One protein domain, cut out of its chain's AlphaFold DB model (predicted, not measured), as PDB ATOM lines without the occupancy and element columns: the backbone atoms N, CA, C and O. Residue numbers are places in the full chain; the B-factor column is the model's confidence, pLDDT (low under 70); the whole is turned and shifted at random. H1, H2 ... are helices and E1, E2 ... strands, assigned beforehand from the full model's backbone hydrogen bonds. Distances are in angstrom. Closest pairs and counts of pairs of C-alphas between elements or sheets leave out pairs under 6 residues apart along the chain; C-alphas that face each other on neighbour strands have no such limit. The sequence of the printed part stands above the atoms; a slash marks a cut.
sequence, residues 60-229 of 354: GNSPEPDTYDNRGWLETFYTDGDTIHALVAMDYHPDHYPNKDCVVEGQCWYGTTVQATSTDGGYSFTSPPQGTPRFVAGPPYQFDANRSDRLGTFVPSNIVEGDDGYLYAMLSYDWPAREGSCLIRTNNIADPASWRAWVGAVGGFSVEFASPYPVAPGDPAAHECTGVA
ATOM      1  N   GLY A  60     180.807 157.932 203.494       92.00
ATOM      2  CA  GLY A  60     179.625 157.673 204.326       92.00
ATOM      3  C   GLY A  60     179.810 156.703 205.500       92.00
ATOM      4  O   GLY A  60     178.890 156.578 206.308       92.00
ATOM      5  N   ASN A  61     180.961 156.029 205.631       91.19
ATOM      6  CA  ASN A  61     181.214 154.989 206.641       91.19
ATOM      7  C   ASN A  61     180.166 153.851 206.617       91.19
ATOM      8  O   ASN A  61     179.751 153.327 207.652       91.19
ATOM      9  N   SER A  62     179.709 153.475 205.423       91.56
ATOM     10  CA  SER A  62     178.709 152.428 205.222       91.56
ATOM     11  C   SER A  62     179.265 151.035 205.550       91.56
ATOM     12  O   SER A  62     180.307 150.656 205.010       91.56
ATOM     13  N   PRO A  63     178.564 150.212 206.356       91.62
ATOM     14  CA  PRO A  63     178.974 148.842 206.670       91.62
ATOM     15  C   PRO A  63     178.704 147.846 205.528       91.62
ATOM     16  O   PRO A  63     179.005 146.656 205.674       91.62
ATOM     17  N   GLU A  64     178.122 148.301 204.415       91.19
ATOM     18  CA  GLU A  64     177.707 147.451 203.301       91.19
ATOM     19  C   GLU A  64     178.642 147.611 202.088       91.19
ATOM     20  O   GLU A  64     178.820 148.729 201.589       91.19
ATOM     21  N   PRO A  65     179.242 146.518 201.579       90.88
ATOM     22  CA  PRO A  65     180.250 146.595 200.522       90.88
ATOM     23  C   PRO A  65     179.680 146.977 199.147       90.88
ATOM     24  O   PRO A  65     180.419 147.461 198.296       90.88
ATOM     25  N   ASP A  66     178.378 146.795 198.923       91.75
ATOM     26  CA  ASP A  66     177.683 147.144 197.675       91.75
ATOM     27  C   ASP A  66     177.427 148.652 197.514       91.75
ATOM     28  O   ASP A  66     177.116 149.122 196.420       91.75
ATOM     29  N   THR A  67     177.593 149.425 198.588       91.56
ATOM     30  CA  THR A  67     177.438 150.888 198.569       91.56
ATOM     31  C   THR A  67     178.686 151.628 198.093       91.56
ATOM     32  O   THR A  67     178.589 152.786 197.682       91.56
ATOM     33  N   TYR A  68     179.852 150.974 198.154       93.50
ATOM     34  CA  TYR A  68     181.160 151.575 197.886       93.50
ATOM     35  C   TYR A  68     181.401 152.897 198.633       93.50
ATOM     36  O   TYR A  68     181.923 153.852 198.061       93.50
ATOM     37  N   ASP A  69     180.970 152.971 199.895       93.19
ATOM     38  CA  ASP A  69     180.956 154.214 200.674       93.19
ATOM     39  C   ASP A  69     181.425 154.010 202.123       93.19
ATOM     40  O   ASP A  69     180.816 154.515 203.061       93.19
ATOM     41  N   ASN A  70     182.475 153.207 202.321       93.00
ATOM     42  CA  ASN A  70     183.077 152.964 203.635       93.00
ATOM     43  C   ASN A  70     184.061 154.093 204.005       93.00
ATOM     44  O   ASN A  70     183.639 155.239 204.125       93.00
ATOM     45  N   ARG A  71     185.356 153.800 204.183       93.88
ATOM     46  CA  ARG A  71     186.416 154.808 204.318       93.88
ATOM     47  C   ARG A  71     187.104 154.994 202.977       93.88
ATOM     48  O   ARG A  71     187.522 154.017 202.372       93.88
ATOM     49  N   GLY A  72     187.239 156.236 202.524       94.44
ATOM     50  CA  GLY A  72     187.866 156.536 201.240       94.44
ATOM     51  C   GLY A  72     188.951 157.593 201.361       94.44
ATOM     52  O   GLY A  72     188.851 158.435 202.240       94.44
ATOM     53  N   TRP A  73     189.939 157.565 200.469       95.56
ATOM     54  CA  TRP A  73     190.993 158.572 200.332       95.56
ATOM     55  C   TRP A  73     190.909 159.220 198.949       95.56
ATOM     56  O   TRP A  73     190.994 158.522 197.936       95.56
ATOM     57  N   LEU A  74     190.749 160.545 198.887       95.62
ATOM     58  CA  LEU A  74     190.888 161.326 197.656       95.62
ATOM     59  C   LEU A  74     192.360 161.313 197.234       95.62
ATOM     60  O   LEU A  74     193.181 162.060 197.764       95.62
ATOM     61  N   GLU A  75     192.695 160.455 196.276       94.75
ATOM     62  CA  GLU A  75     194.082 160.218 195.860       94.75
ATOM     63  C   GLU A  75     194.391 160.760 194.460       94.75
ATOM     64  O   GLU A  75     195.529 160.706 193.993       94.75
ATOM     65  N   THR A  76     193.397 161.281 193.747       95.31
ATOM     66  CA  THR A  76     193.544 161.752 192.367       95.31
ATOM     67  C   THR A  76     192.532 162.834 192.078       95.31
ATOM     68  O   THR A  76     191.392 162.717 192.513       95.31
ATOM     69  N   PHE A  77     192.942 163.832 191.302       97.38
ATOM     70  CA  PHE A  77     192.111 164.950 190.880       97.38
ATOM     71  C   PHE A  77     192.364 165.236 189.400       97.38
ATOM     72  O   PHE A  77     193.487 165.065 188.920       97.38
ATOM     73  N   TYR A  78     191.323 165.658 188.692       97.94
ATOM     74  CA  TYR A  78     191.402 166.192 187.341       97.94
ATOM     75  C   TYR A  78     190.296 167.228 187.136       97.94
ATOM     76  O   TYR A  78     189.142 166.983 187.488       97.94
ATOM     77  N   THR A  79     190.646 168.374 186.570       96.50
ATOM     78  CA  THR A  79     189.725 169.465 186.247       96.50
ATOM     79  C   THR A  79     190.089 170.095 184.907       96.50
ATOM     80  O   THR A  79     191.265 170.168 184.540       96.50
ATOM     81  N   ASP A  80     189.065 170.558 184.195       89.81
ATOM     82  CA  ASP A  80     189.161 171.447 183.033       89.81
ATOM     83  C   ASP A  80     188.939 172.929 183.403       89.81
ATOM     84  O   ASP A  80     189.028 173.805 182.544       89.81
ATOM     85  N   GLY A  81     188.693 173.209 184.686       87.00
ATOM     86  CA  GLY A  81     188.447 174.537 185.243       87.00
ATOM     87  C   GLY A  81     187.099 174.665 185.952       87.00
ATOM     88  O   GLY A  81     186.999 175.463 186.880       87.00
ATOM     89  N   ASP A  82     186.094 173.862 185.592       88.06
ATOM     90  CA  ASP A  82     184.735 174.018 186.133       88.06
ATOM     91  C   ASP A  82     184.416 172.985 187.219       88.06
ATOM     92  O   ASP A  82     184.013 173.328 188.332       88.06
ATOM     93  N   THR A  83     184.588 171.702 186.896       95.88
ATOM     94  CA  THR A  83     184.295 170.582 187.799       95.88
ATOM     95  C   THR A  83     185.569 169.810 188.081       95.88
ATOM     96  O   THR A  83     186.268 169.379 187.165       95.88
ATOM     97  N   ILE A  84     185.856 169.581 189.360       98.00
ATOM     98  CA  ILE A  84     186.989 168.749 189.755       98.00
ATOM     99  C   ILE A  84     186.473 167.337 189.979       98.00
ATOM    100  O   ILE A  84     185.690 167.068 190.893       98.00
ATOM    101  N   HIS A  85     186.938 166.418 189.148       97.38
ATOM    102  CA  HIS A  85     186.692 164.996 189.281       97.38
ATOM    103  C   HIS A  85     187.804 164.367 190.106       97.38
ATOM    104  O   HIS A  85     188.981 164.638 189.880       97.38
ATOM    105  N   ALA A  86     187.437 163.495 191.037       97.19
ATOM    106  CA  ALA A  86     188.384 162.779 191.867       97.19
ATOM    107  C   ALA A  86     188.189 161.267 191.773       97.19
ATOM    108  O   ALA A  86     187.058 160.782 191.681       97.19
ATOM    109  N   LEU A  87     189.299 160.525 191.839       97.12
ATOM    110  CA  LEU A  87     189.271 159.090 192.119       97.12
ATOM    111  C   LEU A  87     189.589 158.876 193.598       97.12
ATOM    112  O   LEU A  87     190.590 159.374 194.120       97.12
ATOM    113  N   VAL A  88     188.717 158.126 194.256       96.50
ATOM    114  CA  VAL A  88     188.787 157.786 195.671       96.50
ATOM    115  C   VAL A  88     189.191 156.323 195.787       96.50
ATOM    116  O   VAL A  88     188.498 155.453 195.257       96.50
ATOM    117  N   ALA A  89     190.287 156.048 196.491       95.94
ATOM    118  CA  ALA A  89     190.603 154.697 196.941       95.94
ATOM    119  C   ALA A  89     189.704 154.378 198.141       95.94
ATOM    120  O   ALA A  89     189.800 155.043 199.169       95.94
ATOM    121  N   MET A  90     188.781 153.438 197.977       94.69
ATOM    122  CA  MET A  90     187.761 153.076 198.954       94.69
ATOM    123  C   MET A  90     188.101 151.735 199.591       94.69
ATOM    124  O   MET A  90     188.148 150.717 198.901       94.69
ATOM    125  N   ASP A  91     188.246 151.739 200.909       93.38
ATOM    126  CA  ASP A  91     188.622 150.580 201.703       93.38
ATOM    127  C   ASP A  91     187.424 150.107 202.522       93.38
ATOM    128  O   ASP A  91     186.963 150.779 203.450       93.38
ATOM    129  N   TYR A  92     186.925 148.919 202.195       93.06
ATOM    130  CA  TYR A  92     185.943 148.229 203.014       93.06
ATOM    131  C   TYR A  92     186.635 147.322 204.035       93.06
ATOM    132  O   TYR A  92     187.337 146.374 203.677       93.06
ATOM    133  N   HIS A  93     186.377 147.622 205.309       89.19
ATOM    134  CA  HIS A  93     186.863 146.892 206.477       89.19
ATOM    135  C   HIS A  93     185.675 146.421 207.329       89.19
ATOM    136  O   HIS A  93     185.151 147.204 208.130       89.19
ATOM    137  N   PRO A  94     185.191 145.179 207.150       86.56
ATOM    138  CA  PRO A  94     184.035 144.665 207.889       86.56
ATOM    139  C   PRO A  94     184.307 144.541 209.391       86.56
ATOM    140  O   PRO A  94     183.405 144.750 210.195       86.56
ATOM    141  N   ASP A  95     185.549 144.267 209.779       84.38
ATOM    142  CA  ASP A  95     185.998 144.104 211.162       84.38
ATOM    143  C   ASP A  95     185.848 145.379 212.011       84.38
ATOM    144  O   ASP A  95     185.839 145.314 213.238       84.38
ATOM    145  N   HIS A  96     185.630 146.538 211.382       86.81
ATOM    146  CA  HIS A  96     185.290 147.780 212.077       86.81
ATOM    147  C   HIS A  96     183.813 147.887 212.501       86.81
ATOM    148  O   HIS A  96     183.449 148.858 213.172       86.81
ATOM    149  N   TYR A  97     182.951 146.931 212.131       87.50
ATOM    150  CA  TYR A  97     181.506 147.007 212.355       87.50
ATOM    151  C   TYR A  97     180.984 145.828 213.188       87.50
ATOM    152  O   TYR A  97     181.321 144.672 212.924       87.50
ATOM    153  N   PRO A  98     180.092 146.076 214.168       84.06
ATOM    154  CA  PRO A  98     179.448 144.999 214.909       84.06
ATOM    155  C   PRO A  98     178.675 144.057 213.980       84.06
ATOM    156  O   PRO A  98     177.904 144.509 213.133       84.06
ATOM    157  N   ASN A  99     178.799 142.749 214.212       81.50
ATOM    158  CA  ASN A  99     178.068 141.698 213.492       81.50
ATOM    159  C   ASN A  99     178.379 141.600 211.986       81.50
ATOM    160  O   ASN A  99     177.556 141.080 211.230       81.50
ATOM    161  N   LYS A 100     179.535 142.097 211.538       82.19
ATOM    162  CA  LYS A 100     180.079 141.783 210.216       82.19
ATOM    163  C   LYS A 100     181.169 140.729 210.363       82.19
ATOM    164  O   LYS A 100     182.003 140.810 211.262       82.19
ATOM    165  N   ASP A 101     181.121 139.728 209.492       80.19
ATOM    166  CA  ASP A 101     182.050 138.608 209.542       80.19
ATOM    167  C   ASP A 101     183.397 138.992 208.923       80.19
ATOM    168  O   ASP A 101     183.472 139.654 207.885       80.19
ATOM    169  N   CYS A 102     184.467 138.527 209.558       80.75
ATOM    170  CA  CYS A 102     185.818 138.547 209.031       80.75
ATOM    171  C   CYS A 102     186.582 137.363 209.628       80.75
ATOM    172  O   CYS A 102     186.739 137.281 210.847       80.75
ATOM    173  N   VAL A 103     187.028 136.422 208.790       77.94
ATOM    174  CA  VAL A 103     187.669 135.191 209.280       77.94
ATOM    175  C   VAL A 103     189.012 135.461 209.956       77.94
ATOM    176  O   VAL A 103     189.347 134.766 210.916       77.94
ATOM    177  N   VAL A 104     189.758 136.478 209.512       72.75
ATOM    178  CA  VAL A 104     190.981 136.929 210.190       72.75
ATOM    179  C   VAL A 104     190.937 138.438 210.401       72.75
ATOM    180  O   VAL A 104     191.107 139.212 209.459       72.75
ATOM    181  N   GLU A 105     190.726 138.846 211.654       67.00
ATOM    182  CA  GLU A 105     190.703 140.251 212.077       67.00
ATOM    183  C   GLU A 105     191.933 141.016 211.552       67.00
ATOM    184  O   GLU A 105     193.064 140.522 211.612       67.00
ATOM    185  N   GLY A 106     191.709 142.207 210.988       66.19
ATOM    186  CA  GLY A 106     192.754 143.029 210.380       66.19
ATOM    187  C   GLY A 106     193.279 142.557 209.016       66.19
ATOM    188  O   GLY A 106     194.161 143.214 208.465       66.19
ATOM    189  N   GLN A 107     192.773 141.450 208.456       73.44
ATOM    190  CA  GLN A 107     193.151 140.971 207.115       73.44
ATOM    191  C   GLN A 107     192.018 141.065 206.086       73.44
ATOM    192  O   GLN A 107     192.292 141.060 204.886       73.44
ATOM    193  N   CYS A 108     190.762 141.210 206.522       83.06
ATOM    194  CA  CYS A 108     189.654 141.465 205.606       83.06
ATOM    195  C   CYS A 108     189.726 142.900 205.086       83.06
ATOM    196  O   CYS A 108     189.381 143.855 205.781       83.06
ATOM    197  N   TRP A 109     190.180 143.039 203.847       88.75
ATOM    198  CA  TRP A 109     190.262 144.312 203.152       88.75
ATOM    199  C   TRP A 109     189.745 144.140 201.732       88.75
ATOM    200  O   TRP A 109     190.236 143.288 200.984       88.75
ATOM    201  N   TYR A 110     188.760 144.959 201.373       91.88
ATOM    202  CA  TYR A 110     188.192 144.984 200.035       91.88
ATOM    203  C   TYR A 110     188.277 146.392 199.451       91.88
ATOM    204  O   TYR A 110     187.569 147.301 199.887       91.88
ATOM    205  N   GLY A 111     189.184 146.562 198.491       94.38
ATOM    206  CA  GLY A 111     189.506 147.847 197.878       94.38
ATOM    207  C   GLY A 111     188.737 148.082 196.582       94.38
ATOM    208  O   GLY A 111     188.670 147.207 195.716       94.38
ATOM    209  N   THR A 112     188.195 149.281 196.407       95.44
ATOM    210  CA  THR A 112     187.601 149.722 195.138       95.44
ATOM    211  C   THR A 112     188.026 151.140 194.812       95.44
ATOM    212  O   THR A 112     188.270 151.949 195.701       95.44
ATOM    213  N   THR A 113     188.091 151.466 193.528       96.75
ATOM    214  CA  THR A 113     188.241 152.845 193.074       96.75
ATOM    215  C   THR A 113     186.867 153.373 192.696       96.75
ATOM    216  O   THR A 113     186.175 152.790 191.854       96.75
ATOM    217  N   VAL A 114     186.472 154.490 193.298       96.25
ATOM    218  CA  VAL A 114     185.203 155.167 193.009       96.25
ATOM    219  C   VAL A 114     185.416 156.625 192.650       96.25
ATOM    220  O   VAL A 114     186.476 157.188 192.901       96.25
ATOM    221  N   GLN A 115     184.400 157.247 192.068       95.69
ATOM    222  CA  GLN A 115     184.424 158.667 191.753       95.69
ATOM    223  C   GLN A 115     183.853 159.526 192.891       95.69
ATOM    224  O   GLN A 115     182.909 159.122 193.577       95.69
ATOM    225  N   ALA A 116     184.411 160.726 193.040       96.06
ATOM    226  CA  ALA A 116     183.818 161.870 193.729       96.06
ATOM    227  C   ALA A 116     183.967 163.129 192.857       96.06
ATOM    228  O   ALA A 116     184.790 163.162 191.939       96.06
ATOM    229  N   THR A 117     183.175 164.163 193.126       96.19
ATOM    230  CA  THR A 117     183.201 165.420 192.362       96.19
ATOM    231  C   THR A 117     183.093 166.638 193.263       96.19
ATOM    232  O   THR A 117     182.355 166.614 194.250       96.19
ATOM    233  N   SER A 118     183.763 167.716 192.875       97.50
ATOM    234  CA  SER A 118     183.576 169.058 193.415       97.50
ATOM    235  C   SER A 118     183.091 169.997 192.312       97.50
ATOM    236  O   SER A 118     183.601 169.973 191.194       97.50
ATOM    237  N   THR A 119     182.101 170.823 192.648       96.25
ATOM    238  CA  THR A 119     181.532 171.863 191.767       96.25
ATOM    239  C   THR A 119     181.659 173.262 192.372       96.25
ATOM    240  O   THR A 119     181.118 174.224 191.838       96.25
ATOM    241  N   ASP A 120     182.367 173.379 193.497       96.19
ATOM    242  CA  ASP A 120     182.582 174.629 194.220       96.19
ATOM    243  C   ASP A 120     184.038 175.103 194.164       96.19
ATOM    244  O   ASP A 120     184.398 176.010 194.897       96.19
ATOM    245  N   GLY A 121     184.866 174.526 193.285       95.94
ATOM    246  CA  GLY A 121     186.287 174.865 193.167       95.94
ATOM    247  C   GLY A 121     187.206 174.042 194.073       95.94
ATOM    248  O   GLY A 121     188.380 174.360 194.191       95.94
ATOM    249  N   GLY A 122     186.713 172.961 194.682       96.81
ATOM    250  CA  GLY A 122     187.520 172.036 195.484       96.81
ATOM    251  C   GLY A 122     187.367 172.219 196.991       96.81
ATOM    252  O   GLY A 122     187.991 171.483 197.756       96.81
ATOM    253  N   TYR A 123     186.517 173.153 197.424       96.75
ATOM    254  CA  TYR A 123     186.230 173.397 198.840       96.75
ATOM    255  C   TYR A 123     185.332 172.318 199.452       96.75
ATOM    256  O   TYR A 123     185.356 172.109 200.665       96.75
ATOM    257  N   SER A 124     184.584 171.582 198.630       97.06
ATOM    258  CA  SER A 124     183.932 170.342 199.031       97.06
ATOM    259  C   SER A 124     183.871 169.333 197.889       97.06
ATOM    260  O   SER A 124     183.653 169.674 196.727       97.06
ATOM    261  N   PHE A 125     184.044 168.058 198.229       97.25
ATOM    262  CA  PHE A 125     183.820 166.933 197.333       97.25
ATOM    263  C   PHE A 125     182.628 166.125 197.819       97.25
ATOM    264  O   PHE A 125     182.384 165.967 199.015       97.25
ATOM    265  N   THR A 126     181.899 165.563 196.868       94.19
ATOM    266  CA  THR A 126     180.753 164.702 197.135       94.19
ATOM    267  C   THR A 126     180.894 163.401 196.367       94.19
ATOM    268  O   THR A 126     181.293 163.376 195.201       94.19
ATOM    269  N   SER A 127     180.567 162.303 197.038       88.69
ATOM    270  CA  SER A 127     180.289 161.032 196.376       88.69
ATOM    271  C   SER A 127     178.996 161.161 195.562       88.69
ATOM    272  O   SER A 127     178.060 161.811 196.044       88.69
ATOM    273  N   PRO A 128     178.878 160.530 194.377       80.50
ATOM    274  CA  PRO A 128     177.599 160.439 193.685       80.50
ATOM    275  C   PRO A 128     176.509 159.876 194.616       80.50
ATOM    276  O   PRO A 128     176.813 158.997 195.434       80.50
ATOM    277  N   PRO A 129     175.248 160.341 194.514       74.88
ATOM    278  CA  PRO A 129     174.168 159.865 195.370       74.88
ATOM    279  C   PRO A 129     174.010 158.343 195.307       74.88
ATOM    280  O   PRO A 129     174.168 157.747 194.239       74.88
ATOM    281  N   GLN A 130     173.629 157.722 196.427       65.44
ATOM    282  CA  GLN A 130     173.367 156.282 196.498       65.44
ATOM    283  C   GLN A 130     172.424 155.829 195.367       65.44
ATOM    284  O   GLN A 130     171.391 156.451 195.117       65.44
ATOM    285  N   GLY A 131     172.783 154.744 194.678       65.50
ATOM    286  CA  GLY A 131     172.052 154.240 193.507       65.50
ATOM    287  C   GLY A 131     172.479 154.857 192.169       65.50
ATOM    288  O   GLY A 131     172.063 154.363 191.123       65.50
ATOM    289  N   THR A 132     173.338 155.878 192.178       74.31
ATOM    290  CA  THR A 132     174.038 156.364 190.979       74.31
ATOM    291  C   THR A 132     175.333 155.569 190.799       74.31
ATOM    292  O   THR A 132     176.018 155.311 191.794       74.31
ATOM    293  N   PRO A 133     175.711 155.179 189.567       80.62
ATOM    294  CA  PRO A 133     177.015 154.579 189.324       80.62
ATOM    295  C   PRO A 133     178.130 155.495 189.843       80.62
ATOM    296  O   PRO A 133     178.249 156.637 189.414       80.62
ATOM    297  N   ARG A 134     178.927 154.992 190.788       90.25
ATOM    298  CA  ARG A 134     180.164 155.631 191.279       90.25
ATOM    299  C   ARG A 134     181.386 154.727 191.153       90.25
ATOM    300  O   ARG A 134     182.502 155.177 191.380       90.25
ATOM    301  N   PHE A 135     181.157 153.453 190.845       94.94
ATOM    302  CA  PHE A 135     182.187 152.441 190.681       94.94
ATOM    303  C   PHE A 135     183.002 152.734 189.421       94.94
ATOM    304  O   PHE A 135     182.431 152.853 188.340       94.94
ATOM    305  N   VAL A 136     184.319 152.854 189.582       96.12
ATOM    306  CA  VAL A 136     185.270 153.056 188.479       96.12
ATOM    307  C   VAL A 136     186.033 151.768 188.205       96.12
ATOM    308  O   VAL A 136     186.128 151.330 187.063       96.12
ATOM    309  N   ALA A 137     186.579 151.158 189.256       95.88
ATOM    310  CA  ALA A 137     187.332 149.918 189.163       95.88
ATOM    311  C   ALA A 137     187.295 149.155 190.488       95.88
ATOM    312  O   ALA A 137     187.088 149.730 191.557       95.88
ATOM    313  N   GLY A 138     187.516 147.849 190.419       93.75
ATOM    314  CA  GLY A 138     187.563 146.989 191.588       93.75
ATOM    315  C   GLY A 138     187.415 145.516 191.216       93.75
ATOM    316  O   GLY A 138     187.312 145.184 190.033       93.75
ATOM    317  N   PRO A 139     187.398 144.628 192.219       91.38
ATOM    318  CA  PRO A 139     187.212 143.201 192.018       91.38
ATOM    319  C   PRO A 139     185.875 142.889 191.340       91.38
ATOM    320  O   PRO A 139     184.840 143.304 191.859       91.38
ATOM    321  N   PRO A 140     185.835 142.066 190.275       92.44
ATOM    322  CA  PRO A 140     184.572 141.610 189.689       92.44
ATOM    323  C   PRO A 140     183.932 140.455 190.487       92.44
ATOM    324  O   PRO A 140     183.184 139.639 189.955       92.44
ATOM    325  N   TYR A 141     184.223 140.385 191.787       91.12
ATOM    326  CA  TYR A 141     183.780 139.348 192.712       91.12
ATOM    327  C   TYR A 141     183.298 140.029 193.986       91.12
ATOM    328  O   TYR A 141     183.925 140.982 194.460       91.12
ATOM    329  N   GLN A 142     182.187 139.541 194.532       92.75
ATOM    330  CA  GLN A 142     181.654 140.054 195.788       92.75
ATOM    331  C   GLN A 142     182.660 139.839 196.919       92.75
ATOM    332  O   GLN A 142     183.509 138.945 196.868       92.75
ATOM    333  N   PHE A 143     182.554 140.683 197.934       91.00
ATOM    334  CA  PHE A 143     183.318 140.531 199.155       91.00
ATOM    335  C   PHE A 143     182.992 139.174 199.796       91.00
ATOM    336  O   PHE A 143     181.825 138.811 199.930       91.00
ATOM    337  N   ASP A 144     184.028 138.442 200.203       87.50
ATOM    338  CA  ASP A 144     183.905 137.169 200.908       87.50
ATOM    339  C   ASP A 144     184.633 137.268 202.247       87.50
ATOM    340  O   ASP A 144     185.864 137.292 202.304       87.50
ATOM    341  N   ALA A 145     183.848 137.290 203.325       86.19
ATOM    342  CA  ALA A 145     184.330 137.346 204.700       86.19
ATOM    343  C   ALA A 145     185.230 136.164 205.091       86.19
ATOM    344  O   ALA A 145     185.949 136.248 206.088       86.19
ATOM    345  N   ASN A 146     185.198 135.067 204.325       83.38
ATOM    346  CA  ASN A 146     185.992 133.872 204.592       83.38
ATOM    347  C   ASN A 146     187.386 133.893 203.967       83.38
ATOM    348  O   ASN A 146     188.155 132.948 204.162       83.38
ATOM    349  N   ARG A 147     187.730 134.948 203.226       77.00
ATOM    350  CA  ARG A 147     189.058 135.114 202.633       77.00
ATOM    351  C   ARG A 147     189.969 135.884 203.579       77.00
ATOM    352  O   ARG A 147     189.561 136.859 204.199       77.00
ATOM    353  N   SER A 148     191.220 135.442 203.653       71.62
ATOM    354  CA  SER A 148     192.297 136.126 204.380       71.62
ATOM    355  C   SER A 148     193.115 137.070 203.498       71.62
ATOM    356  O   SER A 148     193.945 137.814 204.009       71.62
ATOM    357  N   ASP A 149     192.931 137.011 202.177       76.25
ATOM    358  CA  ASP A 149     193.713 137.807 201.234       76.25
ATOM    359  C   ASP A 149     193.067 139.174 201.006       76.25
ATOM    360  O   ASP A 149     191.846 139.291 200.863       76.25
ATOM    361  N   ARG A 150     193.916 140.195 200.890       82.75
ATOM    362  CA  ARG A 150     193.531 141.516 200.398       82.75
ATOM    363  C   ARG A 150     193.041 141.388 198.959       82.75
ATOM    364  O   ARG A 150     193.634 140.673 198.153       82.75
ATOM    365  N   LEU A 151     191.950 142.075 198.639       88.06
ATOM    366  CA  LEU A 151     191.367 142.030 197.306       88.06
ATOM    367  C   LEU A 151     190.895 143.414 196.898       88.06
ATOM    368  O   LEU A 151     189.972 143.945 197.506       88.06
ATOM    369  N   GLY A 152     191.475 144.012 195.864       92.50
ATOM    370  CA  GLY A 152     190.991 145.328 195.472       92.50
ATOM    371  C   GLY A 152     191.848 146.115 194.518       92.50
ATOM    372  O   GLY A 152     192.983 145.747 194.228       92.50
ATOM    373  N   THR A 153     191.298 147.244 194.083       93.69
ATOM    374  CA  THR A 153     192.061 148.336 193.475       93.69
ATOM    375  C   THR A 153     192.249 149.462 194.482       93.69
ATOM    376  O   THR A 153     191.370 149.719 195.302       93.69
ATOM    377  N   PHE A 154     193.402 150.124 194.440       92.12
ATOM    378  CA  PHE A 154     193.782 151.170 195.388       92.12
ATOM    379  C   PHE A 154     194.874 152.067 194.795       92.12
ATOM    380  O   PHE A 154     195.471 151.733 193.772       92.12
ATOM    381  N   VAL A 155     195.149 153.195 195.455       93.75
ATOM    382  CA  VAL A 155     196.256 154.115 195.132       93.75
ATOM    383  C   VAL A 155     196.268 154.539 193.655       93.75
ATOM    384  O   VAL A 155     197.165 154.157 192.899       93.75
ATOM    385  N   PRO A 156     195.253 155.294 193.200       96.19
ATOM    386  CA  PRO A 156     195.288 155.883 191.873       96.19
ATOM    387  C   PRO A 156     196.422 156.927 191.749       96.19
ATOM    388  O   PRO A 156     196.685 157.734 192.650       96.19
ATOM    389  N   SER A 157     197.136 156.904 190.620       97.38
ATOM    390  CA  SER A 157     198.121 157.935 190.262       97.38
ATOM    391  C   SER A 157     197.444 159.248 189.866       97.38
ATOM    392  O   SER A 157     196.236 159.288 189.666       97.38
ATOM    393  N   ASN A 158     198.215 160.318 189.625       96.44
ATOM    394  CA  ASN A 158     197.672 161.463 188.887       96.44
ATOM    395  C   ASN A 158     197.088 161.008 187.537       96.44
ATOM    396  O   ASN A 158     197.497 159.979 186.981       96.44
ATOM    397  N   ILE A 159     196.172 161.820 187.012       98.31
ATOM    398  CA  ILE A 159     195.639 161.666 185.665       98.31
ATOM    399  C   ILE A 159     196.496 162.480 184.700       98.31
ATOM    400  O   ILE A 159     196.707 163.673 184.918       98.31
ATOM    401  N   VAL A 160     196.968 161.849 183.629       97.94
ATOM    402  CA  VAL A 160     197.698 162.499 182.533       97.94
ATOM    403  C   VAL A 160     196.916 162.380 181.237       97.94
ATOM    404  O   VAL A 160     196.245 161.386 180.993       97.94
ATOM    405  N   GLU A 161     197.009 163.390 180.389       95.88
ATOM    406  CA  GLU A 161     196.379 163.367 179.068       95.88
ATOM    407  C   GLU A 161     197.225 162.533 178.098       95.88
ATOM    408  O   GLU A 161     198.439 162.510 178.208       95.88
ATOM    409  N   GLY A 162     196.635 161.854 177.131       94.88
ATOM    410  CA  GLY A 162     197.346 161.261 176.003       94.88
ATOM    411  C   GLY A 162     197.185 162.114 174.759       94.88
ATOM    412  O   GLY A 162     196.232 162.884 174.639       94.88
ATOM    413  N   ASP A 163     198.082 161.941 173.796       91.56
ATOM    414  CA  ASP A 163     197.993 162.646 172.508       91.56
ATOM    415  C   ASP A 163     196.789 162.174 171.672       91.56
ATOM    416  O   ASP A 163     196.376 162.831 170.720       91.56
ATOM    417  N   ASP A 164     196.191 161.042 172.053       94.69
ATOM    418  CA  ASP A 164     194.955 160.505 171.492       94.69
ATOM    419  C   ASP A 164     193.680 161.080 172.139       94.69
ATOM    420  O   ASP A 164     192.575 160.643 171.813       94.69
ATOM    421  N   GLY A 165     193.817 162.064 173.036       94.75
ATOM    422  CA  GLY A 165     192.704 162.750 173.698       94.75
ATOM    423  C   GLY A 165     192.064 161.963 174.845       94.75
ATOM    424  O   GLY A 165     191.020 162.373 175.350       94.75
ATOM    425  N   TYR A 166     192.657 160.839 175.258       98.25
ATOM    426  CA  TYR A 166     192.233 160.109 176.452       98.25
ATOM    427  C   TYR A 166     192.976 160.606 177.695       98.25
ATOM    428  O   TYR A 166     194.095 161.095 177.625       98.25
ATOM    429  N   LEU A 167     192.361 160.429 178.852       98.56
ATOM    430  CA  LEU A 167     192.946 160.610 180.170       98.56
ATOM    431  C   LEU A 167     193.397 159.259 180.702       98.56
ATOM    432  O   LEU A 167     192.637 158.298 180.622       98.56
ATOM    433  N   TYR A 168     194.593 159.188 181.273       98.62
ATOM    434  CA  TYR A 168     195.226 157.965 181.748       98.62
ATOM    435  C   TYR A 168     195.563 158.058 183.229       98.62
ATOM    436  O   TYR A 168     196.059 159.079 183.696       98.62
ATOM    437  N   ALA A 169     195.361 156.960 183.948       98.31
ATOM    438  CA  ALA A 169     195.817 156.785 185.320       98.31
ATOM    439  C   ALA A 169     196.334 155.358 185.527       98.31
ATOM    440  O   ALA A 169     195.973 154.430 184.802       98.31
ATOM    441  N   MET A 170     197.170 155.179 186.544       97.62
ATOM    442  CA  MET A 170     197.552 153.872 187.065       97.62
ATOM    443  C   MET A 170     196.750 153.582 188.328       97.62
ATOM    444  O   MET A 170     196.613 154.457 189.178       97.62
ATOM    445  N   LEU A 171     196.274 152.350 188.477       96.06
ATOM    446  CA  LEU A 171     195.743 151.822 189.733       96.06
ATOM    447  C   LEU A 171     196.657 150.715 190.231       96.06
ATOM    448  O   LEU A 171     197.079 149.876 189.439       96.06
ATOM    449  N   SER A 172     196.907 150.637 191.530       93.38
ATOM    450  CA  SER A 172     197.382 149.383 192.105       93.38
ATOM    451  C   SER A 172     196.237 148.403 192.256       93.38
ATOM    452  O   SER A 172     195.091 148.793 192.478       93.38
ATOM    453  N   TYR A 173     196.561 147.121 192.144       89.62
ATOM    454  CA  TYR A 173     195.619 146.054 192.425       89.62
ATOM    455  C   TYR A 173     196.286 144.942 193.230       89.62
ATOM    456  O   TYR A 173     197.465 144.632 193.027       89.62
ATOM    457  N   ASP A 174     195.512 144.385 194.155       84.31
ATOM    458  CA  ASP A 174     195.867 143.253 195.001       84.31
ATOM    459  C   ASP A 174     194.887 142.120 194.687       84.31
ATOM    460  O   ASP A 174     193.668 142.276 194.829       84.31
ATOM    461  N   TRP A 175     195.414 141.020 194.154       79.25
ATOM    462  CA  TRP A 175     194.662 139.835 193.759       79.25
ATOM    463  C   TRP A 175     195.468 138.593 194.113       79.25
ATOM    464  O   TRP A 175     196.678 138.564 193.860       79.25
ATOM    465  N   PRO A 176     194.838 137.497 194.566       64.19
ATOM    466  CA  PRO A 176     195.563 136.252 194.769       64.19
ATOM    467  C   PRO A 176     196.263 135.790 193.488       64.19
ATOM    468  O   PRO A 176     195.629 135.533 192.464       64.19
ATOM    469  N   ALA A 177     197.595 135.713 193.564       61.31
ATOM    470  CA  ALA A 177     198.539 135.417 192.482       61.31
ATOM    471  C   ALA A 177     198.748 136.506 191.405       61.31
ATOM    472  O   ALA A 177     199.496 136.260 190.452       61.31
ATOM    473  N   ARG A 178     198.144 137.698 191.525       72.38
ATOM    474  CA  ARG A 178     198.371 138.832 190.611       72.38
ATOM    475  C   ARG A 178     198.396 140.148 191.398       72.38
ATOM    476  O   ARG A 178     197.358 140.720 191.688       72.38
ATOM    477  N   GLU A 179     199.587 140.658 191.675       80.44
ATOM    478  CA  GLU A 179     199.788 142.012 192.205       80.44
ATOM    479  C   GLU A 179     200.450 142.879 191.133       80.44
ATOM    480  O   GLU A 179     201.289 142.396 190.364       80.44
ATOM    481  N   GLY A 180     200.102 144.164 191.067       88.88
ATOM    482  CA  GLY A 180     200.742 145.053 190.103       88.88
ATOM    483  C   GLY A 180     200.083 146.412 189.955       88.88
ATOM    484  O   GLY A 180     199.497 146.950 190.898       88.88
ATOM    485  N   SER A 181     200.226 146.970 188.755       93.31
ATOM    486  CA  SER A 181     199.620 148.237 188.358       93.31
ATOM    487  C   SER A 181     198.791 148.060 187.087       93.31
ATOM    488  O   SER A 181     199.290 147.545 186.090       93.31
ATOM    489  N   CYS A 182     197.525 148.466 187.129       94.00
ATOM    490  CA  CYS A 182     196.625 148.539 185.986       94.00
ATOM    491  C   CYS A 182     196.755 149.915 185.332       94.00
ATOM    492  O   CYS A 182     196.530 150.920 186.004       94.00
ATOM    493  N   LEU A 183     197.013 149.971 184.027       97.31
ATOM    494  CA  LEU A 183     196.814 151.199 183.259       97.31
ATOM    495  C   LEU A 183     195.346 151.294 182.848       97.31
ATOM    496  O   LEU A 183     194.816 150.376 182.216       97.31
ATOM    497  N   ILE A 184     194.701 152.398 183.202       98.06
ATOM    498  CA  ILE A 184     193.311 152.686 182.860       98.06
ATOM    499  C   ILE A 184     193.224 153.987 182.072       98.06
ATOM    500  O   ILE A 184     194.058 154.876 182.250       98.06
ATOM    501  N   ARG A 185     192.210 154.108 181.214       98.38
ATOM    502  CA  ARG A 185     191.934 155.350 180.494       98.38
ATOM    503  C   ARG A 185     190.455 155.665 180.355       98.38
ATOM    504  O   ARG A 185     189.636 154.751 180.339       98.38
ATOM    505  N   THR A 186     190.130 156.933 180.156       98.38
ATOM    506  CA  THR A 186     188.785 157.412 179.819       98.38
ATOM    507  C   THR A 186     188.863 158.595 178.854       98.38
ATOM    508  O   THR A 186     189.855 159.310 178.835       98.38
ATOM    509  N   ASN A 187     187.836 158.816 178.041       96.88
ATOM    510  CA  ASN A 187     187.626 160.066 177.298       96.88
ATOM    511  C   ASN A 187     186.433 160.877 177.838       96.88
ATOM    512  O   ASN A 187     186.050 161.881 177.246       96.88
ATOM    513  N   ASN A 188     185.824 160.428 178.936       95.88
ATOM    514  CA  ASN A 188     184.710 161.083 179.601       95.88
ATOM    515  C   ASN A 188     184.891 160.970 181.117       95.88
ATOM    516  O   ASN A 188     184.338 160.081 181.763       95.88
ATOM    517  N   ILE A 189     185.665 161.889 181.691       95.12
ATOM    518  CA  ILE A 189     185.975 161.869 183.123       95.12
ATOM    519  C   ILE A 189     184.723 161.951 184.007       95.12
ATOM    520  O   ILE A 189     184.751 161.455 185.125       95.12
ATOM    521  N   ALA A 190     183.620 162.518 183.514       93.69
ATOM    522  CA  ALA A 190     182.371 162.655 184.258       93.69
ATOM    523  C   ALA A 190     181.558 161.354 184.369       93.69
ATOM    524  O   ALA A 190     180.646 161.285 185.189       93.69
ATOM    525  N   ASP A 191     181.867 160.336 183.562       94.19
ATOM    526  CA  ASP A 191     181.207 159.032 183.618       94.19
ATOM    527  C   ASP A 191     182.138 157.996 184.269       94.19
ATOM    528  O   ASP A 191     183.118 157.577 183.644       94.19
ATOM    529  N   PRO A 192     181.857 157.525 185.495       94.19
ATOM    530  CA  PRO A 192     182.721 156.562 186.169       94.19
ATOM    531  C   PRO A 192     182.773 155.203 185.454       94.19
ATOM    532  O   PRO A 192     183.784 154.511 185.552       94.19
ATOM    533  N   ALA A 193     181.752 154.842 184.668       93.94
ATOM    534  CA  ALA A 193     181.726 153.600 183.896       93.94
ATOM    535  C   ALA A 193     182.493 153.696 182.564       93.94
ATOM    536  O   ALA A 193     182.636 152.697 181.856       93.94
ATOM    537  N   SER A 194     183.004 154.873 182.194       95.94
ATOM    538  CA  SER A 194     183.737 155.087 180.936       95.94
ATOM    539  C   SER A 194     185.192 154.605 180.972       95.94
ATOM    540  O   SER A 194     185.827 154.470 179.924       95.94
ATOM    541  N   TRP A 195     185.730 154.319 182.159       97.88
ATOM    542  CA  TRP A 195     187.106 153.864 182.309       97.88
ATOM    543  C   TRP A 195     187.306 152.479 181.690       97.88
ATOM    544  O   TRP A 195     186.490 151.569 181.848       97.88
ATOM    545  N   ARG A 196     188.403 152.314 180.954       97.81
ATOM    546  CA  ARG A 196     188.803 151.054 180.325       97.81
ATOM    547  C   ARG A 196     190.205 150.670 180.758       97.81
ATOM    548  O   ARG A 196     191.072 151.536 180.832       97.81
ATOM    549  N   ALA A 197     190.434 149.388 181.015       96.31
ATOM    550  CA  ALA A 197     191.739 148.867 181.404       96.31
ATOM    551  C   ALA A 197     192.518 148.323 180.208       96.31
ATOM    552  O   ALA A 197     191.954 147.705 179.301       96.31
ATOM    553  N   TRP A 198     193.832 148.522 180.247       95.38
ATOM    554  CA  TRP A 198     194.768 147.894 179.328       95.38
ATOM    555  C   TRP A 198     194.855 146.380 179.567       95.38
ATOM    556  O   TRP A 198     195.000 145.921 180.704       95.38
ATOM    557  N   VAL A 199     194.834 145.607 178.480       91.56
ATOM    558  CA  VAL A 199     194.977 144.139 178.496       91.56
ATOM    559  C   VAL A 199     196.043 143.600 177.540       91.56
ATOM    560  O   VAL A 199     196.041 142.429 177.163       91.56
ATOM    561  N   GLY A 200     196.991 144.449 177.146       91.75
ATOM    562  CA  GLY A 200     198.094 144.077 176.261       91.75
ATOM    563  C   GLY A 200     197.895 144.525 174.817       91.75
ATOM    564  O   GLY A 200     196.819 144.949 174.412       91.75
ATOM    565  N   ALA A 201     198.958 144.405 174.019       90.69
ATOM    566  CA  ALA A 201     199.058 145.027 172.696       90.69
ATOM    567  C   ALA A 201     197.955 144.627 171.697       90.69
ATOM    568  O   ALA A 201     197.635 145.403 170.804       90.69
ATOM    569  N   VAL A 202     197.378 143.427 171.832       91.19
ATOM    570  CA  VAL A 202     196.303 142.954 170.944       91.19
ATOM    571  C   VAL A 202     194.936 143.479 171.387       91.19
ATOM    572  O   VAL A 202     194.172 143.952 170.552       91.19
ATOM    573  N   GLY A 203     194.617 143.388 172.683       90.81
ATOM    574  CA  GLY A 203     193.310 143.801 173.209       90.81
ATOM    575  C   GLY A 203     193.202 145.305 173.469       90.81
ATOM    576  O   GLY A 203     192.109 145.863 173.440       90.81
ATOM    577  N   GLY A 204     194.328 145.988 173.671       94.81
ATOM    578  CA  GLY A 204     194.356 147.411 173.968       94.81
ATOM    579  C   GLY A 204     193.599 147.735 175.255       94.81
ATOM    580  O   GLY A 204     193.710 147.021 176.249       94.81
ATOM    581  N   PHE A 205     192.809 148.807 175.222       96.94
ATOM    582  CA  PHE A 205     191.921 149.225 176.309       96.94
ATOM    583  C   PHE A 205     190.494 148.703 176.104       96.94
ATOM    584  O   PHE A 205     189.570 149.485 175.873       96.94
ATOM    585  N   SER A 206     190.320 147.381 176.115       95.38
ATOM    586  CA  SER A 206     189.023 146.741 175.847       95.38
ATOM    587  C   SER A 206     188.263 146.307 177.096       95.38
ATOM    588  O   SER A 206     187.082 145.989 176.987       95.38
ATOM    589  N   VAL A 207     188.912 146.249 178.262       94.81
ATOM    590  CA  VAL A 207     188.257 145.783 179.490       94.81
ATOM    591  C   VAL A 207     187.462 146.906 180.127       94.81
ATOM    592  O   VAL A 207     187.999 147.969 180.426       94.81
ATOM    593  N   GLU A 208     186.185 146.635 180.356       95.50
ATOM    594  CA  GLU A 208     185.304 147.416 181.213       95.50
ATOM    595  C   GLU A 208     185.283 146.779 182.600       95.50
ATOM    596  O   GLU A 208     185.117 145.564 182.719       95.50
ATOM    597  N   PHE A 209     185.453 147.577 183.650       94.62
ATOM    598  CA  PHE A 209     185.305 147.075 185.011       94.62
ATOM    599  C   PHE A 209     183.826 146.846 185.322       94.62
ATOM    600  O   PHE A 209     182.992 147.702 185.044       94.62
ATOM    601  N   ALA A 210     183.504 145.713 185.947       93.38
ATOM    602  CA  ALA A 210     182.142 145.398 186.358       93.38
ATOM    603  C   ALA A 210     182.026 145.363 187.880       93.38
ATOM    604  O   ALA A 210     182.759 144.644 188.560       93.38
ATOM    605  N   SER A 211     181.052 146.108 188.400       93.75
ATOM    606  CA  SER A 211     180.605 145.956 189.779       93.75
ATOM    607  C   SER A 211     180.045 144.539 189.981       93.75
ATOM    608  O   SER A 211     179.214 144.100 189.182       93.75
ATOM    609  N   PRO A 212     180.445 143.812 191.040       94.50
ATOM    610  CA  PRO A 212     179.873 142.507 191.359       94.50
ATOM    611  C   PRO A 212     178.552 142.583 192.140       94.50
ATOM    612  O   PRO A 212     178.059 141.558 192.621       94.50
ATOM    613  N   TYR A 213     177.985 143.779 192.313       93.38
ATOM    614  CA  TYR A 213     176.751 143.998 193.058       93.38
ATOM    615  C   TYR A 213     175.654 144.604 192.171       93.38
ATOM    616  O   TYR A 213     175.941 145.385 191.268       93.38
ATOM    617  N   PRO A 214     174.374 144.260 192.416       92.19
ATOM    618  CA  PRO A 214     173.905 143.248 193.372       92.19
ATOM    619  C   PRO A 214     174.178 141.804 192.910       92.19
ATOM    620  O   PRO A 214     174.061 140.870 193.701       92.19
ATOM    621  N   VAL A 215     174.542 141.613 191.641       92.00
ATOM    622  CA  VAL A 215     174.800 140.304 191.031       92.00
ATOM    623  C   VAL A 215     176.157 140.347 190.341       92.00
ATOM    624  O   VAL A 215     176.429 141.273 189.582       92.00
ATOM    625  N   ALA A 216     176.992 139.339 190.597       92.44
ATOM    626  CA  ALA A 216     178.299 139.223 189.963       92.44
ATOM    627  C   ALA A 216     178.177 139.092 188.429       92.44
ATOM    628  O   ALA A 216     177.217 138.476 187.945       92.44
ATOM    629  N   PRO A 217     179.138 139.627 187.653       93.94
ATOM    630  CA  PRO A 217     179.164 139.432 186.209       93.94
ATOM    631  C   PRO A 217     179.260 137.941 185.858       93.94
ATOM    632  O   PRO A 217     179.854 137.149 186.589       93.94
ATOM    633  N   GLY A 218     178.685 137.555 184.716       95.06
ATOM    634  CA  GLY A 218     178.680 136.156 184.268       95.06
ATOM    635  C   GLY A 218     180.072 135.601 183.937       95.06
ATOM    636  O   GLY A 218     180.276 134.394 184.033       95.06
ATOM    637  N   ASP A 219     181.017 136.476 183.583       93.94
ATOM    638  CA  ASP A 219     182.427 136.146 183.360       93.94
ATOM    639  C   ASP A 219     183.333 137.156 184.093       93.94
ATOM    640  O   ASP A 219     183.793 138.125 183.489       93.94
ATOM    641  N   PRO A 220     183.580 136.976 185.407       90.88
ATOM    642  CA  PRO A 220     184.406 137.898 186.187       90.88
ATOM    643  C   PRO A 220     185.817 138.096 185.623       90.88
ATOM    644  O   PRO A 220     186.347 139.202 185.678       90.88
ATOM    645  N   ALA A 221     186.411 137.060 185.024       89.12
ATOM    646  CA  ALA A 221     187.769 137.127 184.490       89.12
ATOM    647  C   ALA A 221     187.893 138.095 183.298       89.12
ATOM    648  O   ALA A 221     188.971 138.642 183.065       89.12
ATOM    649  N   ALA A 222     186.802 138.349 182.568       92.12
ATOM    650  CA  ALA A 222     186.760 139.328 181.479       92.12
ATOM    651  C   ALA A 222     186.800 140.793 181.960       92.12
ATOM    652  O   ALA A 222     186.953 141.699 181.142       92.12
ATOM    653  N   HIS A 223     186.678 141.026 183.269       93.00
ATOM    654  CA  HIS A 223     186.648 142.350 183.895       93.00
ATOM    655  C   HIS A 223     187.914 142.652 184.718       93.00
ATOM    656  O   HIS A 223     187.941 143.601 185.501       93.00
ATOM    657  N   GLU A 224     188.966 141.844 184.556       88.44
ATOM    658  CA  GLU A 224     190.259 142.020 185.221       88.44
ATOM    659  C   GLU A 224     191.254 142.785 184.332       88.44
ATOM    660  O   GLU A 224     191.306 142.608 183.112       88.44
ATOM    661  N   CYS A 225     192.089 143.628 184.944       88.44
ATOM    662  CA  CYS A 225     193.149 144.340 184.232       88.44
ATOM    663  C   CYS A 225     194.381 143.445 184.004       88.44
ATOM    664  O   CYS A 225     194.625 142.487 184.741       88.44
ATOM    665  N   THR A 226     195.219 143.799 183.025       88.88
ATOM    666  CA  THR A 226     196.568 143.222 182.906       88.88
ATOM    667  C   THR A 226     197.601 144.162 183.514       88.88
ATOM    668  O   THR A 226     197.621 145.355 183.209       88.88
ATOM    669  N   GLY A 227     198.488 143.611 184.345       90.00
ATOM    670  CA  GLY A 227     199.574 144.365 184.961       90.00
ATOM    671  C   GLY A 227     200.543 144.957 183.933       90.00
ATOM    672  O   GLY A 227     201.014 144.266 183.029       90.00
ATOM    673  N   VAL A 228     200.878 146.232 184.109       92.56
ATOM    674  CA  VAL A 228     201.922 146.961 183.376       92.56
ATOM    675  C   VAL A 228     202.970 147.505 184.350       92.56
ATOM    676  O   VAL A 228     202.821 147.373 185.563       92.56
ATOM    677  N   ALA A 229     204.040 148.119 183.828       91.69
ATOM    678  CA  ALA A 229     205.046 148.823 184.634       91.69
ATOM    679  C   ALA A 229     205.731 147.966 185.729       91.69
ATOM    680  O   ALA A 229     206.299 148.496 186.685       91.69
TER     681      ALA A 229
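This is residues 60 to 229 of the 354 residues of an uncharacterized protein of Kribbella sp. 16K104 (UniProt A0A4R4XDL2). Little regular structure is present: one strongly twisted sheet joins E1 to E4 and E5 to E7, two antiparallel meanders of successive neighbours, through parallel E3 and E5, with long loops round it. The printed part has 170 residues, seven named strands, then H1; mostly strand, with under half of the residues in named elements. It is compact, radius of gyration of the C-alphas 15.6 A, spanning 47 by 42 by 26 A.

E3 holds residues 110 to 118, 25.4 A; E2 84 to 92; E1 71 to 79, from C-alpha 71 at (186.416, 154.808, 204.318); E4 135 to 137; E5 151 to 154; E6 167 to 175, 24.9 A; E7 178 to 186; H1 220 to 223, ending at C-alpha 223 (186.648, 142.350, 183.895).

E2 lies on one side of E3, E4 and E5 on the other. N 112 and O 90 of hairpin E2 and E3 are within hydrogen-bond range, 2.9 A, as are N 111 and O 151 of E3 and E5, 2.9 A. H1, too short for an O i to N i+4 pair, is not on the sheet.

The printed part has no cut. The link E7 to H1 is long, 33 residues. Residues 105 to 106, 130 to 131 and 176 to 177 have pLDDT under 70.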